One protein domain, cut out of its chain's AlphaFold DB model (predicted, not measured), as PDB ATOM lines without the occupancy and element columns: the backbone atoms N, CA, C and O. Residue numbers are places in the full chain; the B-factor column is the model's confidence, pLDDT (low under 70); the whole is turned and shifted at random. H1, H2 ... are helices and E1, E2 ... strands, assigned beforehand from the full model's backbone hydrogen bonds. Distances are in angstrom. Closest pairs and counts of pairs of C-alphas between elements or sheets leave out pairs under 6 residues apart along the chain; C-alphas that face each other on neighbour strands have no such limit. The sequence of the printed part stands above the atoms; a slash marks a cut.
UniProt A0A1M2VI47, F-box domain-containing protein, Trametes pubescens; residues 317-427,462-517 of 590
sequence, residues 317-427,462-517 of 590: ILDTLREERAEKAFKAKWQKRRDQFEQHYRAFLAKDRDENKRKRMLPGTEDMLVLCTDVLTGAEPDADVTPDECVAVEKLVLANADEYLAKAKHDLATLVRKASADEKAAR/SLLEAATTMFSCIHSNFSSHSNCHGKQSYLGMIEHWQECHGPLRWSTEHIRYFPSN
ATOM      1  N   ILE A 317      14.955  49.470  23.077       95.31
ATOM      2  CA  ILE A 317      15.529  48.117  23.188       95.31
ATOM      3  C   ILE A 317      16.367  47.973  24.467       95.31
ATOM      4  O   ILE A 317      16.256  46.974  25.175       95.31
ATOM      5  N   LEU A 318      17.231  48.946  24.763       95.94
ATOM      6  CA  LEU A 318      18.119  48.872  25.924       95.94
ATOM      7  C   LEU A 318      17.359  48.997  27.249       95.94
ATOM      8  O   LEU A 318      17.728  48.324  28.210       95.94
ATOM      9  N   ASP A 319      16.309  49.814  27.297       95.50
ATOM     10  CA  ASP A 319      15.461  49.978  28.477       95.50
ATOM     11  C   ASP A 319      14.634  48.716  28.740       95.50
ATOM     12  O   ASP A 319      14.672  48.205  29.858       95.50
ATOM     13  N   THR A 320      14.030  48.109  27.712       94.06
ATOM     14  CA  THR A 320      13.360  46.803  27.848       94.06
ATOM     15  C   THR A 320      14.318  45.743  28.400       94.06
ATOM     16  O   THR A 320      14.003  45.034  29.352       94.06
ATOM     17  N   LEU A 321      15.547  45.672  27.877       93.00
ATOM     18  CA  LEU A 321      16.551  44.721  28.368       93.00
ATOM     19  C   LEU A 321      17.036  45.037  29.790       93.00
ATOM     20  O   LEU A 321      17.530  44.144  30.483       93.00
ATOM     21  N   ARG A 322      16.975  46.297  30.235       93.75
ATOM     22  CA  ARG A 322      17.236  46.661  31.637       93.75
ATOM     23  C   ARG A 322      16.122  46.150  32.535       93.75
ATOM     24  O   ARG A 322      16.431  45.548  33.560       93.75
ATOM     25  N   GLU A 323      14.870  46.351  32.138       92.56
ATOM     26  CA  GLU A 323      13.695  45.877  32.869       92.56
ATOM     27  C   GLU A 323      13.705  44.350  33.001       92.56
ATOM     28  O   GLU A 323      13.636  43.839  34.116       92.56
ATOM     29  N   GLU A 324      13.943  43.616  31.911       89.94
ATOM     30  CA  GLU A 324      14.050  42.149  31.931       89.94
ATOM     31  C   GLU A 324      15.185  41.655  32.845       89.94
ATOM     32  O   GLU A 324      15.030  40.691  33.602       89.94
ATOM     33  N   ARG A 325      16.351  42.317  32.805       89.62
ATOM     34  CA  ARG A 325      17.476  41.989  33.695       89.62
ATOM     35  C   ARG A 325      17.133  42.262  35.156       89.62
ATOM     36  O   ARG A 325      17.475  41.441  36.008       89.62
ATOM     37  N   ALA A 326      16.478  43.385  35.443       88.94
ATOM     38  CA  ALA A 326      16.045  43.747  36.787       88.94
ATOM     39  C   ALA A 326      14.997  42.760  37.315       88.94
ATOM     40  O   ALA A 326      15.131  42.280  38.438       88.94
ATOM     41  N   GLU A 327      14.019  42.377  36.494       85.75
ATOM     42  CA  GLU A 327      13.002  41.384  36.835       85.75
ATOM     43  C   GLU A 327      13.629  40.012  37.106       85.75
ATOM     44  O   GLU A 327      13.314  39.359  38.100       85.75
ATOM     45  N   LYS A 328      14.577  39.577  36.267       85.62
ATOM     46  CA  LYS A 328      15.289  38.313  36.474       85.62
ATOM     47  C   LYS A 328      16.126  38.328  37.751       85.62
ATOM     48  O   LYS A 328      16.125  37.342  38.485       85.62
ATOM     49  N   ALA A 329      16.830  39.426  38.027       86.44
ATOM     50  CA  ALA A 329      17.597  39.589  39.258       86.44
ATOM     51  C   ALA A 329      16.681  39.611  40.490       86.44
ATOM     52  O   ALA A 329      16.991  38.973  41.494       86.44
ATOM     53  N   PHE A 330      15.531  40.282  40.391       84.94
ATOM     54  CA  PHE A 330      14.499  40.283  41.420       84.94
ATOM     55  C   PHE A 330      13.993  38.861  41.682       84.94
ATOM     56  O   PHE A 330      14.108  38.376  42.803       84.94
ATOM     57  N   LYS A 331      13.533  38.144  40.650       81.56
ATOM     58  CA  LYS A 331      13.064  36.753  40.765       81.56
ATOM     59  C   LYS A 331      14.120  35.838  41.384       81.56
ATOM     60  O   LYS A 331      13.809  35.096  42.308       81.56
ATOM     61  N   ALA A 332      15.374  35.946  40.943       85.25
ATOM     62  CA  ALA A 332      16.480  35.167  41.499       85.25
ATOM     63  C   ALA A 332      16.708  35.451  42.993       85.25
ATOM     64  O   ALA A 332      16.970  34.522  43.753       85.25
ATOM     65  N   LYS A 333      16.566  36.713  43.423       87.06
ATOM     66  CA  LYS A 333      16.686  37.110  44.834       87.06
ATOM     67  C   LYS A 333      15.622  36.441  45.710       87.06
ATOM     68  O   LYS A 333      15.916  36.055  46.831       87.06
ATOM     69  N   TRP A 334      14.403  36.282  45.196       89.44
ATOM     70  CA  TRP A 334      13.264  35.719  45.932       89.44
ATOM     71  C   TRP A 334      13.040  34.221  45.698       89.44
ATOM     72  O   TRP A 334      12.051  33.664  46.178       89.44
ATOM     73  N   GLN A 335      13.946  33.550  44.980       88.94
ATOM     74  CA  GLN A 335      13.769  32.160  44.562       88.94
ATOM     75  C   GLN A 335      13.577  31.211  45.752       88.94
ATOM     76  O   GLN A 335      12.679  30.379  45.725       88.94
ATOM     77  N   LYS A 336      14.358  31.379  46.829       89.88
ATOM     78  CA  LYS A 336      14.269  30.531  48.029       89.88
ATOM     79  C   LYS A 336      12.858  30.540  48.632       89.88
ATOM     80  O   LYS A 336      12.285  29.485  48.888       89.88
ATOM     81  N   ARG A 337      12.293  31.731  48.844       92.94
ATOM     82  CA  ARG A 337      10.936  31.892  49.390       92.94
ATOM     83  C   ARG A 337       9.874  31.389  48.419       92.94
ATOM     84  O   ARG A 337       8.933  30.724  48.843       92.94
ATOM     85  N   ARG A 338      10.048  31.650  47.117       91.38
ATOM     86  CA  ARG A 338       9.182  31.117  46.054       91.38
ATOM     87  C   ARG A 338       9.106  29.587  46.114       91.38
ATOM     88  O   ARG A 338       8.004  29.048  46.130       91.38
ATOM     89  N   ASP A 339      10.249  28.913  46.226       91.06
ATOM     90  CA  ASP A 339      10.325  27.450  46.313       91.06
ATOM     91  C   ASP A 339       9.639  26.920  47.588       91.06
ATOM     92  O   ASP A 339       8.918  25.922  47.538       91.06
ATOM     93  N   GLN A 340       9.802  27.611  48.725       93.50
ATOM     94  CA  GLN A 340       9.142  27.262  49.990       93.50
ATOM     95  C   GLN A 340       7.611  27.409  49.913       93.50
ATOM     96  O   GLN A 340       6.892  26.499  50.334       93.50
ATOM     97  N   PHE A 341       7.094  28.497  49.329       93.88
ATOM     98  CA  PHE A 341       5.652  28.660  49.102       93.88
ATOM     99  C   PHE A 341       5.101  27.638  48.110       93.88
ATOM    100  O   PHE A 341       4.027  27.083  48.341       93.88
ATOM    101  N   GLU A 342       5.824  27.354  47.026       93.06
ATOM    102  CA  GLU A 342       5.441  26.334  46.047       93.06
ATOM    103  C   GLU A 342       5.344  24.950  46.703       93.06
ATOM    104  O   GLU A 342       4.358  24.231  46.504       93.06
ATOM    105  N   GLN A 343       6.328  24.588  47.531       93.88
ATOM    106  CA  GLN A 343       6.329  23.337  48.281       93.88
ATOM    107  C   GLN A 343       5.155  23.263  49.265       93.88
ATOM    108  O   GLN A 343       4.445  22.253  49.294       93.88
ATOM    109  N   HIS A 344       4.931  24.323  50.045       95.31
ATOM    110  CA  HIS A 344       3.818  24.388  50.993       95.31
ATOM    111  C   HIS A 344       2.467  24.280  50.283       95.31
ATOM    112  O   HIS A 344       1.623  23.470  50.663       95.31
ATOM    113  N   TYR A 345       2.269  25.039  49.207       95.38
ATOM    114  CA  TYR A 345       1.013  25.050  48.464       95.38
ATOM    115  C   TYR A 345       0.727  23.708  47.783       95.38
ATOM    116  O   TYR A 345      -0.409  23.238  47.812       95.38
ATOM    117  N   ARG A 346       1.749  23.019  47.256       93.06
ATOM    118  CA  ARG A 346       1.595  21.636  46.773       93.06
ATOM    119  C   ARG A 346       1.129  20.690  47.879       93.06
ATOM    120  O   ARG A 346       0.228  19.887  47.642       93.06
ATOM    121  N   ALA A 347       1.695  20.799  49.081       94.25
ATOM    122  CA  ALA A 347       1.257  20.000  50.225       94.25
ATOM    123  C   ALA A 347      -0.191  20.332  50.630       94.25
ATOM    124  O   ALA A 347      -0.986  19.425  50.878       94.25
ATOM    125  N   PHE A 348      -0.567  21.615  50.621       94.62
ATOM    126  CA  PHE A 348      -1.941  22.061  50.851       94.62
ATOM    127  C   PHE A 348      -2.922  21.494  49.814       94.62
ATOM    128  O   PHE A 348      -3.988  21.009  50.197       94.62
ATOM    129  N   LEU A 349      -2.571  21.517  48.523       92.69
ATOM    130  CA  LEU A 349      -3.399  20.975  47.441       92.69
ATOM    131  C   LEU A 349      -3.560  19.453  47.514       92.69
ATOM    132  O   LEU A 349      -4.613  18.953  47.123       92.69
ATOM    133  N   ALA A 350      -2.542  18.733  47.992       91.00
ATOM    134  CA  ALA A 350      -2.569  17.278  48.142       91.00
ATOM    135  C   ALA A 350      -3.342  16.821  49.391       91.00
ATOM    136  O   ALA A 350      -3.976  15.766  49.380       91.00
ATOM    137  N   LYS A 351      -3.307  17.610  50.469       92.38
ATOM    138  CA  LYS A 351      -3.971  17.281  51.732       92.38
ATOM    139  C   LYS A 351      -5.492  17.224  51.560       92.38
ATOM    140  O   LYS A 351      -6.098  18.216  51.152       92.38
ATOM    141  N   ASP A 352      -6.102  16.097  51.922       87.88
ATOM    142  CA  ASP A 352      -7.553  15.860  51.871       87.88
ATOM    143  C   ASP A 352      -8.156  16.155  50.477       87.88
ATOM    144  O   ASP A 352      -9.309  16.563  50.362       87.88
ATOM    145  N   ARG A 353      -7.363  16.017  49.398       87.06
ATOM    146  CA  ARG A 353      -7.741  16.418  48.025       87.06
ATOM    147  C   ARG A 353      -8.968  15.672  47.499       87.06
ATOM    148  O   ARG A 353      -9.759  16.251  46.756       87.06
ATOM    149  N   ASP A 354      -9.124  14.409  47.884       82.25
ATOM    150  CA  ASP A 354     -10.261  13.577  47.476       82.25
ATOM    151  C   ASP A 354     -11.540  13.904  48.251       82.25
ATOM    152  O   ASP A 354     -12.639  13.828  47.699       82.25
ATOM    153  N   GLU A 355     -11.400  14.337  49.503       83.50
ATOM    154  CA  GLU A 355     -12.512  14.741  50.363       83.50
ATOM    155  C   GLU A 355     -12.958  16.181  50.055       83.50
ATOM    156  O   GLU A 355     -14.151  16.476  49.988       83.50
ATOM    157  N   ASN A 356     -12.006  17.082  49.797       85.25
ATOM    158  CA  ASN A 356     -12.241  18.478  49.445       85.25
ATOM    159  C   ASN A 356     -11.968  18.730  47.958       85.25
ATOM    160  O   ASN A 356     -10.972  19.347  47.566       85.25
ATOM    161  N   LYS A 357     -12.921  18.310  47.127       81.94
ATOM    162  CA  LYS A 357     -12.854  18.424  45.664       81.94
ATOM    163  C   LYS A 357     -12.689  19.856  45.156       81.94
ATOM    164  O   LYS A 357     -12.136  20.048  44.078       81.94
ATOM    165  N   ARG A 358     -13.065  20.878  45.942       85.19
ATOM    166  CA  ARG A 358     -12.825  22.289  45.586       85.19
ATOM    167  C   ARG A 358     -11.337  22.568  45.348       85.19
ATOM    168  O   ARG A 358     -11.011  23.402  44.512       85.19
ATOM    169  N   LYS A 359     -10.431  21.829  46.006       89.88
ATOM    170  CA  LYS A 359      -8.976  21.945  45.804       89.88
ATOM    171  C   LYS A 359      -8.520  21.599  44.387       89.88
ATOM    172  O   LYS A 359      -7.529  22.166  43.933       89.88
ATOM    173  N   ARG A 360      -9.248  20.733  43.675       88.88
ATOM    174  CA  ARG A 360      -8.948  20.349  42.284       88.88
ATOM    175  C   ARG A 360      -9.099  21.524  41.316       88.88
ATOM    176  O   ARG A 360      -8.416  21.568  40.304       88.88
ATOM    177  N   MET A 361      -9.946  22.497  41.665       90.06
ATOM    178  CA  MET A 361     -10.262  23.676  40.847       90.06
ATOM    179  C   MET A 361      -9.496  24.945  41.252       90.06
ATOM    180  O   MET A 361      -9.720  26.008  40.676       90.06
ATOM    181  N   LEU A 362      -8.622  24.869  42.261       94.00
ATOM    182  CA  LEU A 362      -7.818  26.016  42.687       94.00
ATOM    183  C   LEU A 362      -6.745  26.387  41.639       94.00
ATOM    184  O   LEU A 362      -6.416  25.573  40.772       94.00
ATOM    185  N   PRO A 363      -6.145  27.584  41.719       94.69
ATOM    186  CA  PRO A 363      -5.058  27.976  40.830       94.69
ATOM    187  C   PRO A 363      -3.846  27.039  40.891       94.69
ATOM    188  O   PRO A 363      -3.553  26.440  41.931       94.69
ATOM    189  N   GLY A 364      -3.107  26.951  39.782       92.75
ATOM    190  CA  GLY A 364      -1.784  26.324  39.742       92.75
ATOM    191  C   GLY A 364      -0.762  27.057  40.619       92.75
ATOM    192  O   GLY A 364      -1.021  28.149  41.128       92.75
ATOM    193  N   THR A 365       0.424  26.472  40.803       93.31
ATOM    194  CA  THR A 365       1.480  27.067  41.642       93.31
ATOM    195  C   THR A 365       1.915  28.451  41.153       93.31
ATOM    196  O   THR A 365       2.100  29.338  41.977       93.31
ATOM    197  N   GLU A 366       2.025  28.677  39.840       92.12
ATOM    198  CA  GLU A 366       2.409  29.989  39.299       92.12
ATOM    199  C   GLU A 366       1.301  31.029  39.481       92.12
ATOM    200  O   GLU A 366       1.572  32.180  39.818       92.12
ATOM    201  N   ASP A 367       0.039  30.629  39.309       93.44
ATOM    202  CA  ASP A 367      -1.092  31.524  39.534       93.44
ATOM    203  C   ASP A 367      -1.259  31.904  41.009       93.44
ATOM    204  O   ASP A 367      -1.553  33.062  41.313       93.44
ATOM    205  N   MET A 368      -0.988  30.965  41.921       94.31
ATOM    206  CA  MET A 368      -0.899  31.230  43.358       94.31
ATOM    207  C   MET A 368       0.216  32.235  43.670       94.31
ATOM    208  O   MET A 368      -0.031  33.195  44.396       94.31
ATOM    209  N   LEU A 369       1.412  32.059  43.095       91.88
ATOM    210  CA  LEU A 369       2.554  32.947  43.339       91.88
ATOM    211  C   LEU A 369       2.275  34.390  42.910       91.88
ATOM    212  O   LEU A 369       2.679  35.322  43.601       91.88
ATOM    213  N   VAL A 370       1.562  34.582  41.798       91.19
ATOM    214  CA  VAL A 370       1.139  35.923  41.376       91.19
ATOM    215  C   VAL A 370       0.135  36.512  42.359       91.19
ATOM    216  O   VAL A 370       0.267  37.676  42.735       91.19
ATOM    217  N   LEU A 371      -0.841  35.718  42.801       91.38
ATOM    218  CA  LEU A 371      -1.849  36.171  43.753       91.38
ATOM    219  C   LEU A 371      -1.211  36.600  45.083       91.38
ATOM    220  O   LEU A 371      -1.604  37.612  45.650       91.38
ATOM    221  N   CYS A 372      -0.208  35.866  45.567       92.06
ATOM    222  CA  CYS A 372       0.425  36.119  46.860       92.06
ATOM    223  C   CYS A 372       1.697  36.978  46.801       92.06
ATOM    224  O   CYS A 372       2.462  36.978  47.766       92.06
ATOM    225  N   THR A 373       1.922  37.734  45.719       90.44
ATOM    226  CA  THR A 373       3.142  38.546  45.526       90.44
ATOM    227  C   THR A 373       3.466  39.440  46.733       90.44
ATOM    228  O   THR A 373       4.623  39.505  47.156       90.44
ATOM    229  N   ASP A 374       2.463  40.073  47.345       90.25
ATOM    230  CA  ASP A 374       2.655  40.942  48.516       90.25
ATOM    231  C   ASP A 374       3.115  40.162  49.759       90.25
ATOM    232  O   ASP A 374       3.965  40.625  50.515       90.25
ATOM    233  N   VAL A 375       2.605  38.940  49.953       91.88
ATOM    234  CA  VAL A 375       3.031  38.047  51.046       91.88
ATOM    235  C   VAL A 375       4.435  37.507  50.770       91.88
ATOM    236  O   VAL A 375       5.279  37.448  51.664       91.88
ATOM    237  N   LEU A 376       4.720  37.163  49.511       87.81
ATOM    238  CA  LEU A 376       6.030  36.686  49.082       87.81
ATOM    239  C   LEU A 376       7.121  37.728  49.338       87.81
ATOM    240  O   LEU A 376       8.204  37.363  49.802       87.81
ATOM    241  N   THR A 377       6.803  39.002  49.092       89.38
ATOM    242  CA  THR A 377       7.732  40.140  49.168       89.38
ATOM    243  C   THR A 377       7.694  40.918  50.491       89.38
ATOM    244  O   THR A 377       8.454  41.872  50.654       89.38
ATOM    245  N   GLY A 378       6.860  40.511  51.456       87.94
ATOM    246  CA  GLY A 378       6.649  41.224  52.725       87.94
ATOM    247  C   GLY A 378       7.753  41.077  53.787       87.94
ATOM    248  O   GLY A 378       7.742  41.810  54.774       87.94
ATOM    249  N   ALA A 379       8.708  40.162  53.602       90.19
ATOM    250  CA  ALA A 379       9.846  39.912  54.500       90.19
ATOM    251  C   ALA A 379      11.159  39.856  53.708       90.19
ATOM    252  O   ALA A 379      11.115  39.806  52.495       90.19
ATOM    253  N   GLU A 380      12.338  39.834  54.334       88.25
ATOM    254  CA  GLU A 380      13.601  39.784  53.571       88.25
ATOM    255  C   GLU A 380      13.708  38.524  52.672       88.25
ATOM    256  O   GLU A 380      13.326  37.436  53.102       88.25
ATOM    257  N   PRO A 381      14.271  38.618  51.451       85.19
ATOM    258  CA  PRO A 381      14.291  37.518  50.477       85.19
ATOM    259  C   PRO A 381      14.947  36.215  50.946       85.19
ATOM    260  O   PRO A 381      14.541  35.140  50.506       85.19
ATOM    261  N   ASP A 382      15.931  36.299  51.843       82.25
ATOM    262  CA  ASP A 382      16.621  35.130  52.402       82.25
ATOM    263  C   ASP A 382      15.923  34.550  53.647       82.25
ATOM    264  O   ASP A 382      16.274  33.449  54.094       82.25
ATOM    265  N   ALA A 383      14.941  35.266  54.212       88.62
ATOM    266  CA  ALA A 383      14.182  34.815  55.370       88.62
ATOM    267  C   ALA A 383      13.303  33.618  54.996       88.62
ATOM    268  O   ALA A 383      12.637  33.619  53.959       88.62
ATOM    269  N   ASP A 384      13.284  32.603  55.856       89.75
ATOM    270  CA  ASP A 384      12.420  31.444  55.658       89.75
ATOM    271  C   ASP A 384      10.939  31.834  55.739       89.75
ATOM    272  O   ASP A 384      10.552  32.713  56.512       89.75
ATOM    273  N   VAL A 385      10.117  31.170  54.928       91.81
ATOM    274  CA  VAL A 385       8.660  31.297  54.978       91.81
ATOM    275  C   VAL A 385       8.145  30.755  56.309       91.81
ATOM    276  O   VAL A 385       8.442  29.628  56.713       91.81
ATOM    277  N   THR A 386       7.359  31.573  56.996       93.94
ATOM    278  CA  THR A 386       6.761  31.254  58.290       93.94
ATOM    279  C   THR A 386       5.422  30.522  58.132       93.94
ATOM    280  O   THR A 386       4.729  30.689  57.125       93.94
ATOM    281  N   PRO A 387       4.988  29.747  59.145       92.62
ATOM    282  CA  PRO A 387       3.669  29.112  59.128       92.62
ATOM    283  C   PRO A 387       2.503  30.102  58.973       92.62
ATOM    284  O   PRO A 387       1.513  29.782  58.319       92.62
ATOM    285  N   ASP A 388       2.619  31.309  59.535       93.62
ATOM    286  CA  ASP A 388       1.575  32.336  59.438       93.62
ATOM    287  C   ASP A 388       1.441  32.880  58.009       93.62
ATOM    288  O   ASP A 388       0.324  33.068  57.519       93.62
ATOM    289  N   GLU A 389       2.562  33.070  57.307       94.06
ATOM    290  CA  GLU A 389       2.571  33.444  55.890       94.06
ATOM    291  C   GLU A 389       1.955  32.342  55.023       94.06
ATOM    292  O   GLU A 389       1.142  32.630  54.146       94.06
ATOM    293  N   CYS A 390       2.261  31.074  55.306       93.44
ATOM    294  CA  CYS A 390       1.628  29.934  54.647       93.44
ATOM    295  C   CYS A 390       0.097  29.946  54.802       93.44
ATOM    296  O   CYS A 390      -0.633  29.814  53.819       93.44
ATOM    297  N   VAL A 391      -0.405  30.171  56.021       94.25
ATOM    298  CA  VAL A 391      -1.848  30.281  56.291       94.25
ATOM    299  C   VAL A 391      -2.460  31.497  55.585       94.25
ATOM    300  O   VAL A 391      -3.599  31.431  55.117       94.25
ATOM    301  N   ALA A 392      -1.732  32.612  55.492       94.38
ATOM    302  CA  ALA A 392      -2.184  33.790  54.757       94.38
ATOM    303  C   ALA A 392      -2.352  33.493  53.258       94.38
ATOM    304  O   ALA A 392      -3.382  33.854  52.686       94.38
ATOM    305  N   VAL A 393      -1.402  32.777  52.646       93.94
ATOM    306  CA  VAL A 393      -1.496  32.326  51.247       93.94
ATOM    307  C   VAL A 393      -2.706  31.416  51.037       93.94
ATOM    308  O   VAL A 393      -3.478  31.641  50.107       93.94
ATOM    309  N   GLU A 394      -2.923  30.429  51.911       94.44
ATOM    310  CA  GLU A 394      -4.084  29.531  51.819       94.44
ATOM    311  C   GLU A 394      -5.409  30.305  51.847       94.44
ATOM    312  O   GLU A 394      -6.289  30.075  51.015       94.44
ATOM    313  N   LYS A 395      -5.542  31.264  52.771       94.50
ATOM    314  CA  LYS A 395      -6.730  32.123  52.866       94.50
ATOM    315  C   LYS A 395      -6.923  32.970  51.615       94.50
ATOM    316  O   LYS A 395      -8.050  33.087  51.142       94.50
ATOM    317  N   LEU A 396      -5.844  33.539  51.082       94.94
ATOM    318  CA  LEU A 396      -5.885  34.378  49.891       94.94
ATOM    319  C   LEU A 396      -6.344  33.577  48.668       94.94
ATOM    320  O   LEU A 396      -7.249  34.007  47.959       94.94
ATOM    321  N   VAL A 397      -5.783  32.385  48.460       94.69
ATOM    322  CA  VAL A 397      -6.184  31.498  47.360       94.69
ATOM    323  C   VAL A 397      -7.649  31.094  47.486       94.69
ATOM    324  O   VAL A 397      -8.386  31.163  46.507       94.69
ATOM    325  N   LEU A 398      -8.099  30.710  48.683       93.56
ATOM    326  CA  LEU A 398      -9.494  30.330  48.908       93.56
ATOM    327  C   LEU A 398     -10.464  31.501  48.699       93.56
ATOM    328  O   LEU A 398     -11.552  31.288  48.171       93.56
ATOM    329  N   ALA A 399     -10.073  32.723  49.075       94.31
ATOM    330  CA  ALA A 399     -10.882  33.925  48.881       94.31
ATOM    331  C   ALA A 399     -11.041  34.316  47.400       94.31
ATOM    332  O   ALA A 399     -12.073  34.868  47.036       94.31
ATOM    333  N   ASN A 400     -10.053  34.004  46.554       93.62
ATOM    334  CA  ASN A 400     -10.057  34.334  45.122       93.62
ATOM    335  C   ASN A 400     -10.373  33.120  44.225       93.62
ATOM    336  O   ASN A 400     -10.283  33.201  43.000       93.62
ATOM    337  N   ALA A 401     -10.728  31.978  44.820       92.06
ATOM    338  CA  ALA A 401     -10.951  30.729  44.097       92.06
ATOM    339  C   ALA A 401     -12.098  30.835  43.083       92.06
ATOM    340  O   ALA A 401     -11.985  30.324  41.971       92.06
ATOM    341  N   ASP A 402     -13.187  31.505  43.466       92.06
ATOM    342  CA  ASP A 402     -14.383  31.611  42.626       92.06
ATOM    343  C   ASP A 402     -14.141  32.545  41.433       92.06
ATOM    344  O   ASP A 402     -14.512  32.206  40.314       92.06
ATOM    345  N   GLU A 403     -13.416  33.651  41.635       93.19
ATOM    346  CA  GLU A 403     -13.008  34.561  40.556       93.19
ATOM    347  C   GLU A 403     -12.063  33.872  39.561       93.19
ATOM    348  O   GLU A 403     -12.265  33.946  38.346       93.19
ATOM    349  N   TYR A 404     -11.063  33.136  40.061       93.50
ATOM    350  CA  TYR A 404     -10.171  32.347  39.210       93.50
ATOM    351  C   TYR A 404     -10.946  31.316  38.379       93.50
ATOM    352  O   TYR A 404     -10.724  31.193  37.172       93.50
ATOM    353  N   LEU A 405     -11.875  30.594  39.011       92.44
ATOM    354  CA  LEU A 405     -12.682  29.582  38.339       92.44
ATOM    355  C   LEU A 405     -13.609  30.203  37.286       92.44
ATOM    356  O   LEU A 405     -13.722  29.656  36.187       92.44
ATOM    357  N   ALA A 406     -14.250  31.332  37.594       92.94
ATOM    358  CA  ALA A 406     -15.096  32.062  36.653       92.94
ATOM    359  C   ALA A 406     -14.297  32.500  35.420       92.94
ATOM    360  O   ALA A 406     -14.712  32.242  34.289       92.94
ATOM    361  N   LYS A 407     -13.091  33.046  35.623       93.88
ATOM    362  CA  LYS A 407     -12.186  33.406  34.527       93.88
ATOM    363  C   LYS A 407     -11.784  32.195  33.681       93.88
ATOM    364  O   LYS A 407     -11.880  32.240  32.457       93.88
ATOM    365  N   ALA A 408     -11.374  31.093  34.309       94.50
ATOM    366  CA  ALA A 408     -10.978  29.885  33.587       94.50
ATOM    367  C   ALA A 408     -12.133  29.307  32.748       94.50
ATOM    368  O   ALA A 408     -11.932  28.905  31.599       94.50
ATOM    369  N   LYS A 409     -13.361  29.312  33.288       94.75
ATOM    370  CA  LYS A 409     -14.578  28.949  32.545       94.75
ATOM    371  C   LYS A 409     -14.808  29.891  31.364       94.75
ATOM    372  O   LYS A 409     -14.998  29.414  30.245       94.75
ATOM    373  N   HIS A 410     -14.740  31.200  31.587       95.44
ATOM    374  CA  HIS A 410     -14.920  32.199  30.538       95.44
ATOM    375  C   HIS A 410     -13.941  32.000  29.370       95.44
ATOM    376  O   HIS A 410     -14.343  31.955  28.203       95.44
ATOM    377  N   ASP A 411     -12.659  31.785  29.674       95.62
ATOM    378  CA  ASP A 411     -11.622  31.550  28.669       95.62
ATOM    379  C   ASP A 411     -11.923  30.292  27.824       95.62
ATOM    380  O   ASP A 411     -11.822  30.302  26.590       95.62
ATOM    381  N   LEU A 412     -12.362  29.200  28.466       95.56
ATOM    382  CA  LEU A 412     -12.762  27.967  27.777       95.56
ATOM    383  C   LEU A 412     -14.036  28.152  26.940       95.56
ATOM    384  O   LEU A 412     -14.097  27.673  25.805       95.56
ATOM    385  N   ALA A 413     -15.041  28.864  27.451       95.00
ATOM    386  CA  ALA A 413     -16.269  29.166  26.716       95.00
ATOM    387  C   ALA A 413     -15.976  30.023  25.472       95.00
ATOM    388  O   ALA A 413     -16.528  29.786  24.390       95.00
ATOM    389  N   THR A 414     -15.028  30.952  25.574       94.75
ATOM    390  CA  THR A 414     -14.542  31.756  24.449       94.75
ATOM    391  C   THR A 414     -13.926  30.891  23.345       94.75
ATOM    392  O   THR A 414     -14.215  31.114  22.162       94.75
ATOM    393  N   LEU A 415     -13.170  29.837  23.683       93.38
ATOM    394  CA  LEU A 415     -12.692  28.864  22.687       93.38
ATOM    395  C   LEU A 415     -13.846  28.165  21.951       93.38
ATOM    396  O   LEU A 415     -13.791  28.015  20.726       93.38
ATOM    397  N   VAL A 416     -14.899  27.766  22.672       92.56
ATOM    398  CA  VAL A 416     -16.091  27.118  22.089       92.56
ATOM    399  C   VAL A 416     -16.806  28.060  21.118       92.56
ATOM    400  O   VAL A 416     -17.134  27.673  19.987       92.56
ATOM    401  N   ARG A 417     -17.015  29.321  21.522       92.19
ATOM    402  CA  ARG A 417     -17.645  30.350  20.677       92.19
ATOM    403  C   ARG A 417     -16.833  30.617  19.417       92.19
ATOM    404  O   ARG A 417     -17.409  30.654  18.328       92.19
ATOM    405  N   LYS A 418     -15.510  30.751  19.550       89.31
ATOM    406  CA  LYS A 418     -14.597  30.981  18.423       89.31
ATOM    407  C   LYS A 418     -14.657  29.837  17.412       89.31
ATOM    408  O   LYS A 418     -14.887  30.087  16.234       89.31
ATOM    409  N   ALA A 419     -14.569  28.590  17.872       86.00
ATOM    410  CA  ALA A 419     -14.677  27.423  16.997       86.00
ATOM    411  C   ALA A 419     -16.041  27.343  16.286       86.00
ATOM    412  O   ALA A 419     -16.112  27.046  15.094       86.00
ATOM    413  N   SER A 420     -17.125  27.672  16.993       83.50
ATOM    414  CA  SER A 420     -18.475  27.721  16.419       83.50
ATOM    415  C   SER A 420     -18.625  28.830  15.369       83.50
ATOM    416  O   SER A 420     -19.321  28.655  14.366       83.50
ATOM    417  N   ALA A 421     -17.988  29.984  15.582       83.12
ATOM    418  CA  ALA A 421     -17.954  31.082  14.621       83.12
ATOM    419  C   ALA A 421     -17.129  30.717  13.378       83.12
ATOM    420  O   ALA A 421     -17.589  30.960  12.260       83.12
ATOM    421  N   ASP A 422     -15.978  30.069  13.560       80.44
ATOM    422  CA  ASP A 422     -15.123  29.582  12.474       80.44
ATOM    423  C   ASP A 422     -15.844  28.520  11.626       80.44
ATOM    424  O   ASP A 422     -15.800  28.567  10.395       80.44
ATOM    425  N   GLU A 423     -16.600  27.610  12.251       74.81
ATOM    426  CA  GLU A 423     -17.419  26.627  11.536       74.81
ATOM    427  C   GLU A 423     -18.574  27.289  10.766       74.81
ATOM    428  O   GLU A 423     -18.822  26.966   9.598       74.81
ATOM    429  N   LYS A 424     -19.263  28.265  11.376       74.12
ATOM    430  CA  LYS A 424     -20.288  29.070  10.689       74.12
ATOM    431  C   LYS A 424     -19.689  29.833   9.505       74.12
ATOM    432  O   LYS A 424     -20.285  29.837   8.430       74.12
ATOM    433  N   ALA A 425     -18.505  30.421   9.659       70.62
ATOM    434  CA  ALA A 425     -17.794  31.121   8.593       70.62
ATOM    435  C   ALA A 425     -17.378  30.168   7.457       70.62
ATOM    436  O   ALA A 425     -17.614  30.476   6.287       70.62
ATOM    437  N   ALA A 426     -16.864  28.975   7.773       65.19
ATOM    438  CA  ALA A 426     -16.532  27.946   6.787       65.19
ATOM    439  C   ALA A 426     -17.771  27.458   6.008       65.19
ATOM    440  O   ALA A 426     -17.720  27.290   4.786       65.19
ATOM    441  N   ARG A 427     -18.923  27.314   6.681       59.00
ATOM    442  CA  ARG A 427     -20.212  26.981   6.042       59.00
ATOM    443  C   ARG A 427     -20.747  28.116   5.156       59.00
ATOM    444  O   ARG A 427     -21.362  27.838   4.128       59.00
ATOM    445  N   SER A 462     -23.583  27.433  30.745       89.50
ATOM    446  CA  SER A 462     -24.514  26.686  29.889       89.50
ATOM    447  C   SER A 462     -23.830  26.031  28.681       89.50
ATOM    448  O   SER A 462     -24.206  24.932  28.275       89.50
ATOM    449  N   LEU A 463     -22.808  26.676  28.102       90.19
ATOM    450  CA  LEU A 463     -22.019  26.106  27.001       90.19
ATOM    451  C   LEU A 463     -21.097  24.975  27.472       90.19
ATOM    452  O   LEU A 463     -20.907  23.981  26.763       90.19
ATOM    453  N   LEU A 464     -20.500  25.140  28.651       92.06
ATOM    454  CA  LEU A 464     -19.533  24.201  29.215       92.06
ATOM    455  C   LEU A 464     -20.183  22.956  29.829       92.06
ATOM    456  O   LEU A 464     -19.588  21.881  29.795       92.06
ATOM    457  N   GLU A 465     -21.407  23.079  30.341       92.56
ATOM    458  CA  GLU A 465     -22.157  22.000  30.993       92.56
ATOM    459  C   GLU A 465     -22.683  20.930  30.026       92.56
ATOM    460  O   GLU A 465     -23.101  19.861  30.469       92.56
ATOM    461  N   ALA A 466     -22.656  21.155  28.711       89.69
ATOM    462  CA  ALA A 466     -23.042  20.124  27.754       89.69
ATOM    463  C   ALA A 466     -22.053  18.944  27.786       89.69
ATOM    464  O   ALA A 466     -20.849  19.125  27.610       89.69
ATOM    465  N   ALA A 467     -22.561  17.711  27.905       85.88
ATOM    466  CA  ALA A 467     -21.716  16.515  28.003       85.88
ATOM    467  C   ALA A 467     -20.872  16.191  26.757       85.88
ATOM    468  O   ALA A 467     -20.014  15.309  26.768       85.88
ATOM    469  N   THR A 468     -21.099  16.916  25.667       86.94
ATOM    470  CA  THR A 468     -20.339  16.833  24.418       86.94
ATOM    471  C   THR A 468     -19.254  17.907  24.309       86.94
ATOM    472  O   THR A 468     -18.397  17.805  23.426       86.94
ATOM    473  N   THR A 469     -19.244  18.908  25.199       91.19
ATOM    474  CA  THR A 469     -18.227  19.966  25.255       91.19
ATOM    475  C   THR A 469     -16.943  19.409  25.875       91.19
ATOM    476  O   THR A 469     -16.835  19.240  27.086       91.19
ATOM    477  N   MET A 470     -15.962  19.099  25.022       90.06
ATOM    478  CA  MET A 470     -14.707  18.439  25.403       90.06
ATOM    479  C   MET A 470     -13.483  19.232  24.934       90.06
ATOM    480  O   MET A 470     -13.457  19.770  23.822       90.06
ATOM    481  N   PHE A 471     -12.432  19.226  25.749       92.00
ATOM    482  CA  PHE A 471     -11.159  19.903  25.505       92.00
ATOM    483  C   PHE A 471      -9.991  18.914  25.540       92.00
ATOM    484  O   PHE A 471     -10.100  17.829  26.106       92.00
ATOM    485  N   SER A 472      -8.858  19.291  24.952       89.12
ATOM    486  CA  SER A 472      -7.577  18.601  25.147       89.12
ATOM    487  C   SER A 472      -6.419  19.578  25.251       89.12
ATOM    488  O   SER A 472      -6.366  20.551  24.494       89.12
ATOM    489  N   CYS A 473      -5.434  19.228  26.067       88.12
ATOM    490  CA  CYS A 473      -4.137  19.886  26.068       88.12
ATOM    491  C   CYS A 473      -3.277  19.437  24.869       88.12
ATOM    492  O   CYS A 473      -3.170  18.243  24.561       88.12
ATOM    493  N   ILE A 474      -2.659  20.406  24.186       85.38
ATOM    494  CA  ILE A 474      -1.741  20.206  23.049       85.38
ATOM    495  C   ILE A 474      -0.321  20.724  23.330       85.38
ATOM    496  O   ILE A 474       0.459  20.922  22.398       85.38
ATOM    497  N   HIS A 475       0.026  20.951  24.598       78.69
ATOM    498  CA  HIS A 475       1.324  21.489  24.992       78.69
ATOM    499  C   HIS A 475       2.464  20.492  24.701       78.69
ATOM    500  O   HIS A 475       2.509  19.396  25.257       78.69
ATOM    501  N   SER A 476       3.421  20.868  23.845       64.56
ATOM    502  CA  SER A 476       4.457  19.953  23.334       64.56
ATOM    503  C   SER A 476       5.601  19.664  24.310       64.56
ATOM    504  O   SER A 476       6.222  18.612  24.215       64.56
ATOM    505  N   ASN A 477       5.889  20.567  25.254       59.81
ATOM    506  CA  ASN A 477       7.051  20.420  26.149       59.81
ATOM    507  C   ASN A 477       6.834  19.441  27.320       59.81
ATOM    508  O   ASN A 477       7.791  19.124  28.017       59.81
ATOM    509  N   PHE A 478       5.604  18.952  27.530       58.41
ATOM    510  CA  PHE A 478       5.239  18.044  28.629       58.41
ATOM    511  C   PHE A 478       4.582  16.750  28.116       58.41
ATOM    512  O   PHE A 478       3.724  16.163  28.773       58.41
ATOM    513  N   SER A 479       5.001  16.284  26.934       49.72
ATOM    514  CA  SER A 479       4.476  15.086  26.256       49.72
ATOM    515  C   SER A 479       4.731  13.757  26.993       49.72
ATOM    516  O   SER A 479       4.413  12.696  26.463       49.72
ATOM    517  N   SER A 480       5.338  13.787  28.184       51.62
ATOM    518  CA  SER A 480       5.570  12.628  29.053       51.62
ATOM    519  C   SER A 480       4.489  12.423  30.124       51.62
ATOM    520  O   SER A 480       4.496  11.378  30.773       51.62
ATOM    521  N   HIS A 481       3.556  13.365  30.318       59.66
ATOM    522  CA  HIS A 481       2.419  13.166  31.222       59.66
ATOM    523  C   HIS A 481       1.312  12.371  30.524       59.66
ATOM    524  O   HIS A 481       0.771  12.809  29.511       59.66
ATOM    525  N   SER A 482       0.923  11.228  31.099       57.66
ATOM    526  CA  SER A 482      -0.107  10.323  30.557       57.66
ATOM    527  C   SER A 482      -1.487  10.968  30.362       57.66
ATOM    528  O   SER A 482      -2.299  10.440  29.607       57.66
ATOM    529  N   ASN A 483      -1.744  12.102  31.025       58.34
ATOM    530  CA  ASN A 483      -3.018  12.824  30.981       58.34
ATOM    531  C   ASN A 483      -3.021  14.003  29.986       58.34
ATOM    532  O   ASN A 483      -4.095  14.475  29.613       58.34
ATOM    533  N   CYS A 484      -1.855  14.450  29.501       68.81
ATOM    534  CA  CYS A 484      -1.777  15.375  28.369       68.81
ATOM    535  C   CYS A 484      -2.281  14.627  27.122       68.81
ATOM    536  O   CYS A 484      -1.876  13.494  26.894       68.81
ATOM    537  N   HIS A 485      -3.155  15.237  26.314       67.94
ATOM    538  CA  HIS A 485      -3.832  14.664  25.126       67.94
ATOM    539  C   HIS A 485      -5.158  13.914  25.358       67.94
ATOM    540  O   HIS A 485      -5.859  13.628  24.381       67.94
ATOM    541  N   GLY A 486      -5.556  13.651  26.606       75.44
ATOM    542  CA  GLY A 486      -6.896  13.144  26.911       75.44
ATOM    543  C   GLY A 486      -7.992  14.150  26.539       75.44
ATOM    544  O   GLY A 486      -7.782  15.362  26.610       75.44
ATOM    545  N   LYS A 487      -9.171  13.655  26.135       84.25
ATOM    546  CA  LYS A 487     -10.376  14.492  26.034       84.25
ATOM    547  C   LYS A 487     -11.006  14.604  27.413       84.25
ATOM    548  O   LYS A 487     -11.273  13.573  28.024       84.25
ATOM    549  N   GLN A 488     -11.235  15.824  27.875       86.12
ATOM    550  CA  GLN A 488     -11.714  16.107  29.226       86.12
ATOM    551  C   GLN A 488     -12.829  17.156  29.204       86.12
ATOM    552  O   GLN A 488     -12.929  17.938  28.252       86.12
ATOM    553  N   SER A 489     -13.649  17.162  30.258       90.44
ATOM    554  CA  SER A 489     -14.609  18.236  30.534       90.44
ATOM    555  C   SER A 489     -13.876  19.549  30.817       90.44
ATOM    556  O   SER A 489     -12.649  19.582  30.941       90.44
ATOM    557  N   TYR A 490     -14.620  20.646  30.937       91.38
ATOM    558  CA  TYR A 490     -14.032  21.915  31.362       91.38
ATOM    559  C   TYR A 490     -13.431  21.820  32.779       91.38
ATOM    560  O   TYR A 490     -12.332  22.321  32.995       91.38
ATOM    561  N   LEU A 491     -14.088  21.108  33.707       89.56
ATOM    562  CA  LEU A 491     -13.580  20.855  35.064       89.56
ATOM    563  C   LEU A 491     -12.316  19.997  35.019       89.56
ATOM    564  O   LEU A 491     -11.293  20.377  35.584       89.56
ATOM    565  N   GLY A 492     -12.343  18.910  34.243       89.38
ATOM    566  CA  GLY A 492     -11.170  18.063  34.041       89.38
ATOM    567  C   GLY A 492      -9.986  18.819  33.430       89.38
ATOM    568  O   GLY A 492      -8.854  18.580  33.826       89.38
ATOM    569  N   MET A 493     -10.231  19.772  32.523       91.31
ATOM    570  CA  MET A 493      -9.176  20.607  31.938       91.31
ATOM    571  C   MET A 493      -8.552  21.566  32.961       91.31
ATOM    572  O   MET A 493      -7.338  21.769  32.947       91.31
ATOM    573  N   ILE A 494      -9.359  22.143  33.853       92.31
ATOM    574  CA  ILE A 494      -8.879  23.034  34.920       92.31
ATOM    575  C   ILE A 494      -8.052  22.243  35.943       92.31
ATOM    576  O   ILE A 494      -6.946  22.665  36.288       92.31
ATOM    577  N   GLU A 495      -8.526  21.063  36.350       90.81
ATOM    578  CA  GLU A 495      -7.768  20.137  37.207       90.81
ATOM    579  C   GLU A 495      -6.457  19.701  36.546       90.81
ATOM    580  O   GLU A 495      -5.381  19.800  37.137       90.81
ATOM    581  N   HIS A 496      -6.529  19.283  35.282       89.69
ATOM    582  CA  HIS A 496      -5.369  18.883  34.496       89.69
ATOM    583  C   HIS A 496      -4.330  19.999  34.403       89.69
ATOM    584  O   HIS A 496      -3.135  19.734  34.546       89.69
ATOM    585  N   TRP A 497      -4.764  21.242  34.188       90.38
ATOM    586  CA  TRP A 497      -3.856  22.379  34.153       90.38
ATOM    587  C   TRP A 497      -3.167  22.589  35.500       90.38
ATOM    588  O   TRP A 497      -1.951  22.759  35.531       90.38
ATOM    589  N   GLN A 498      -3.902  22.514  36.613       91.44
ATOM    590  CA  GLN A 498      -3.319  22.623  37.952       91.44
ATOM    591  C   GLN A 498      -2.232  21.557  38.188       91.44
ATOM    592  O   GLN A 498      -1.163  21.871  38.712       91.44
ATOM    593  N   GLU A 499      -2.484  20.311  37.780       87.00
ATOM    594  CA  GLU A 499      -1.592  19.175  38.044       87.00
ATOM    595  C   GLU A 499      -0.394  19.095  37.094       87.00
ATOM    596  O   GLU A 499       0.732  18.857  37.527       87.00
ATOM    597  N   CYS A 500      -0.626  19.276  35.794       85.44
ATOM    598  CA  CYS A 500       0.386  19.066  34.754       85.44
ATOM    599  C   CYS A 500       1.074  20.369  34.324       85.44
ATOM    600  O   CYS A 500       2.197  20.339  33.821       85.44
ATOM    601  N   HIS A 501       0.418  21.514  34.528       88.00
ATOM    602  CA  HIS A 501       0.879  22.833  34.091       88.00
ATOM    603  C   HIS A 501       0.897  23.867  35.220       88.00
ATOM    604  O   HIS A 501       1.065  25.049  34.948       88.00
ATOM    605  N   GLY A 502       0.814  23.439  36.485       86.25
ATOM    606  CA  GLY A 502       0.880  24.322  37.651       86.25
ATOM    607  C   GLY A 502       2.050  25.323  37.656       86.25
ATOM    608  O   GLY A 502       1.838  26.453  38.090       86.25
ATOM    609  N   PRO A 503       3.264  24.983  37.166       87.69
ATOM    610  CA  PRO A 503       4.374  25.938  37.032       87.69
ATOM    611  C   PRO A 503       4.194  27.021  35.952       87.69
ATOM    612  O   PRO A 503       5.080  27.853  35.774       87.69
ATOM    613  N   LEU A 504       3.093  27.003  35.199       89.44
ATOM    614  CA  LEU A 504       2.742  27.989  34.181       89.44
ATOM    615  C   LEU A 504       1.465  28.727  34.595       89.44
ATOM    616  O   LEU A 504       0.567  28.147  35.204       89.44
ATOM    617  N   ARG A 505       1.358  30.001  34.207       92.12
ATOM    618  CA  ARG A 505       0.111  30.773  34.325       92.12
ATOM    619  C   ARG A 505      -0.974  30.143  33.458       92.12
ATOM    620  O   ARG A 505      -0.682  29.767  32.320       92.12
ATOM    621  N   TRP A 506      -2.203  30.073  33.965       93.50
ATOM    622  CA  TRP A 506      -3.372  29.662  33.187       93.50
ATOM    623  C   TRP A 506      -3.424  30.361  31.821       93.50
ATOM    624  O   TRP A 506      -3.335  31.589  31.729       93.50
ATOM    625  N   SER A 507      -3.545  29.568  30.753       91.94
ATOM    626  CA  SER A 507      -3.619  30.060  29.377       91.94
ATOM    627  C   SER A 507      -4.333  29.068  28.464       91.94
ATOM    628  O   SER A 507      -4.084  27.864  28.491       91.94
ATOM    629  N   THR A 508      -5.163  29.586  27.563       92.44
ATOM    630  CA  THR A 508      -5.844  28.792  26.534       92.44
ATOM    631  C   THR A 508      -5.025  28.571  25.265       92.44
ATOM    632  O   THR A 508      -5.487  27.862  24.374       92.44
ATOM    633  N   GLU A 509      -3.824  29.147  25.145       89.69
ATOM    634  CA  GLU A 509      -2.987  29.042  23.934       89.69
ATOM    635  C   GLU A 509      -2.709  27.581  23.536       89.69
ATOM    636  O   GLU A 509      -2.679  27.235  22.354       89.69
ATOM    637  N   HIS A 510      -2.585  26.705  24.535       87.25
ATOM    638  CA  HIS A 510      -2.271  25.288  24.367       87.25
ATOM    639  C   HIS A 510      -3.469  24.364  24.633       87.25
ATOM    640  O   HIS A 510      -3.290  23.158  24.826       87.25
ATOM    641  N   ILE A 511      -4.691  24.905  24.620       91.06
ATOM    642  CA  ILE A 511      -5.931  24.153  24.822       91.06
ATOM    643  C   ILE A 511      -6.722  24.133  23.516       91.06
ATOM    644  O   ILE A 511      -6.951  25.156  22.871       91.06
ATOM    645  N   ARG A 512      -7.167  22.943  23.114       89.44
ATOM    646  CA  ARG A 512      -8.005  22.753  21.930       89.44
ATOM    647  C   ARG A 512      -9.399  22.302  22.338       89.44
ATOM    648  O   ARG A 512      -9.542  21.279  22.997       89.44
ATOM    649  N   TYR A 513     -10.412  23.023  21.871       90.94
ATOM    650  CA  TYR A 513     -11.799  22.568  21.900       90.94
ATOM    651  C   TYR A 513     -12.065  21.569  20.765       90.94
ATOM    652  O   TYR A 513     -11.620  21.773  19.631       90.94
ATOM    653  N   PHE A 514     -12.808  20.504  21.060       81.69
ATOM    654  CA  PHE A 514     -13.302  19.563  20.062       81.69
ATOM    655  C   PHE A 514     -14.805  19.750  19.849       81.69
ATOM    656  O   PHE A 514     -15.583  19.372  20.725       81.69
ATOM    657  N   PRO A 515     -15.223  20.249  18.672       76.81
ATOM    658  CA  PRO A 515     -16.633  20.320  18.321       76.81
ATOM    659  C   PRO A 515     -17.303  18.948  18.414       76.81
ATOM    660  O   PRO A 515     -16.717  17.928  18.020       76.81
ATOM    661  N   SER A 516     -18.545  18.942  18.902       73.06
ATOM    662  CA  SER A 516     -19.380  17.742  18.909       73.06
ATOM    663  C   SER A 516     -19.509  17.171  17.497       73.06
ATOM    664  O   SER A 516     -19.652  17.899  16.514       73.06
ATOM    665  N   ASN A 517     -19.444  15.847  17.384       79.38
ATOM    666  CA  ASN A 517     -19.740  15.136  16.148       79.38
ATOM    667  C   ASN A 517     -20.523  13.862  16.460       79.38
ATOM    668  O   ASN A 517     -20.510  13.378  17.590       79.38
TER     669      ASN A 517
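AT A GLANCE: This is residues 317 to 427 and 462 to 517 of the 590 residues of the protein "F-box domain-containing protein" of Trametes pubescens (UniProt A0A1M2VI47). Two groups of parts follow each other along the longest axis: the crossed helices H2, H4, H5 and H6 at one end, and a small two-stranded sheet, E1 and E2, with H8 near E1 and the long helix H7 near E2 at the other. H7 runs from the first group past the sheet to the far end, and residues 317 to 329 of H1 stick out from the first group as an arm. The 167 printed residues hold eight named helices and two strands in the order H1 H2 H3 H4 H5 H6 H7 E1 H8 E2, and the class is mostly helix. The whole is only just compact, close to loose, with a radius of gyration of the C-alphas of 18.4 A and spans of 59 by 50 by 30 A.

HOW THE PARTS SIT: E1, residues 470 to 473, and E2, residues 511 to 514, are antiparallel neighbours at 148 degrees, with N 472 and O 512 2.9 A apart, within hydrogen-bond range. The closest C-alphas of E2 and H7, residues 401 to 427, are those of Tyr 513 and Val 416, 6.3 A apart; those of E1 and H8, residues 490 to 501, are Phe 471 and Met 493, 6.8 A apart. H7, with residues 408 to 412 alone, only just touches H8, with 3 pairs of C-alphas within 8 A, the closest Leu 412 and Tyr 490 at 7.1 A. H3, residues 357 to 361, touches H8, its closest C-alphas being Arg 360 and Glu 495, 5.2 A apart. H2, residues 335 to 350, touches H4, residues 365 to 371, at Glu 342 and Thr 365, the closest C-alphas, 6.0 A apart; the steep tilt of 69.9 degrees, opposite ways, is only just short of about perpendicular. H6, residues 387 to 399, touches H4 about perpendicular at 84 degrees, with residues 393 to 397 alone, the closest C-alphas being Val 397 and Met 368 at 6.6 A. H5, residues 373 to 377, only just touches H6, with 3 pairs of C-alphas within 8 A, the closest Val 375 and Glu 389 at 6.7 A. H1, residues 317 to 333, and H2 meet only through their link. Every O i to N i+4 pair is within hydrogen-bond range in H1, H2, H4, H5, H6, H7 and H8; H3 has 0 of 1, beside 2 of 2 O i to N i+3 pairs.

IN THESE COORDINATES: H7 is 39.3 A long, from C-alpha 401 at (-10.951, 30.729, 44.097) to C-alpha 427 at (-20.212, 26.981, 6.042). H1 begins at C-alpha 317, (15.529, 48.117, 23.188), and is 24.3 A long; H2 is 22.4 A, H6 18.4 A and H8 15.2 A.

THE WHOLE: The C-alphas of Ala 383 and Arg 427, the two farthest apart, are 60.6 A apart. Residues 428 to 461 are not printed, and C-alphas 427 and 462 are 24.2 A apart across the cut. The link E1 to H8 is long, residues 474 to 489. The mean pLDDT of the printed part is 87.7; residues 426 to 427 and 476 to 485 are under 70.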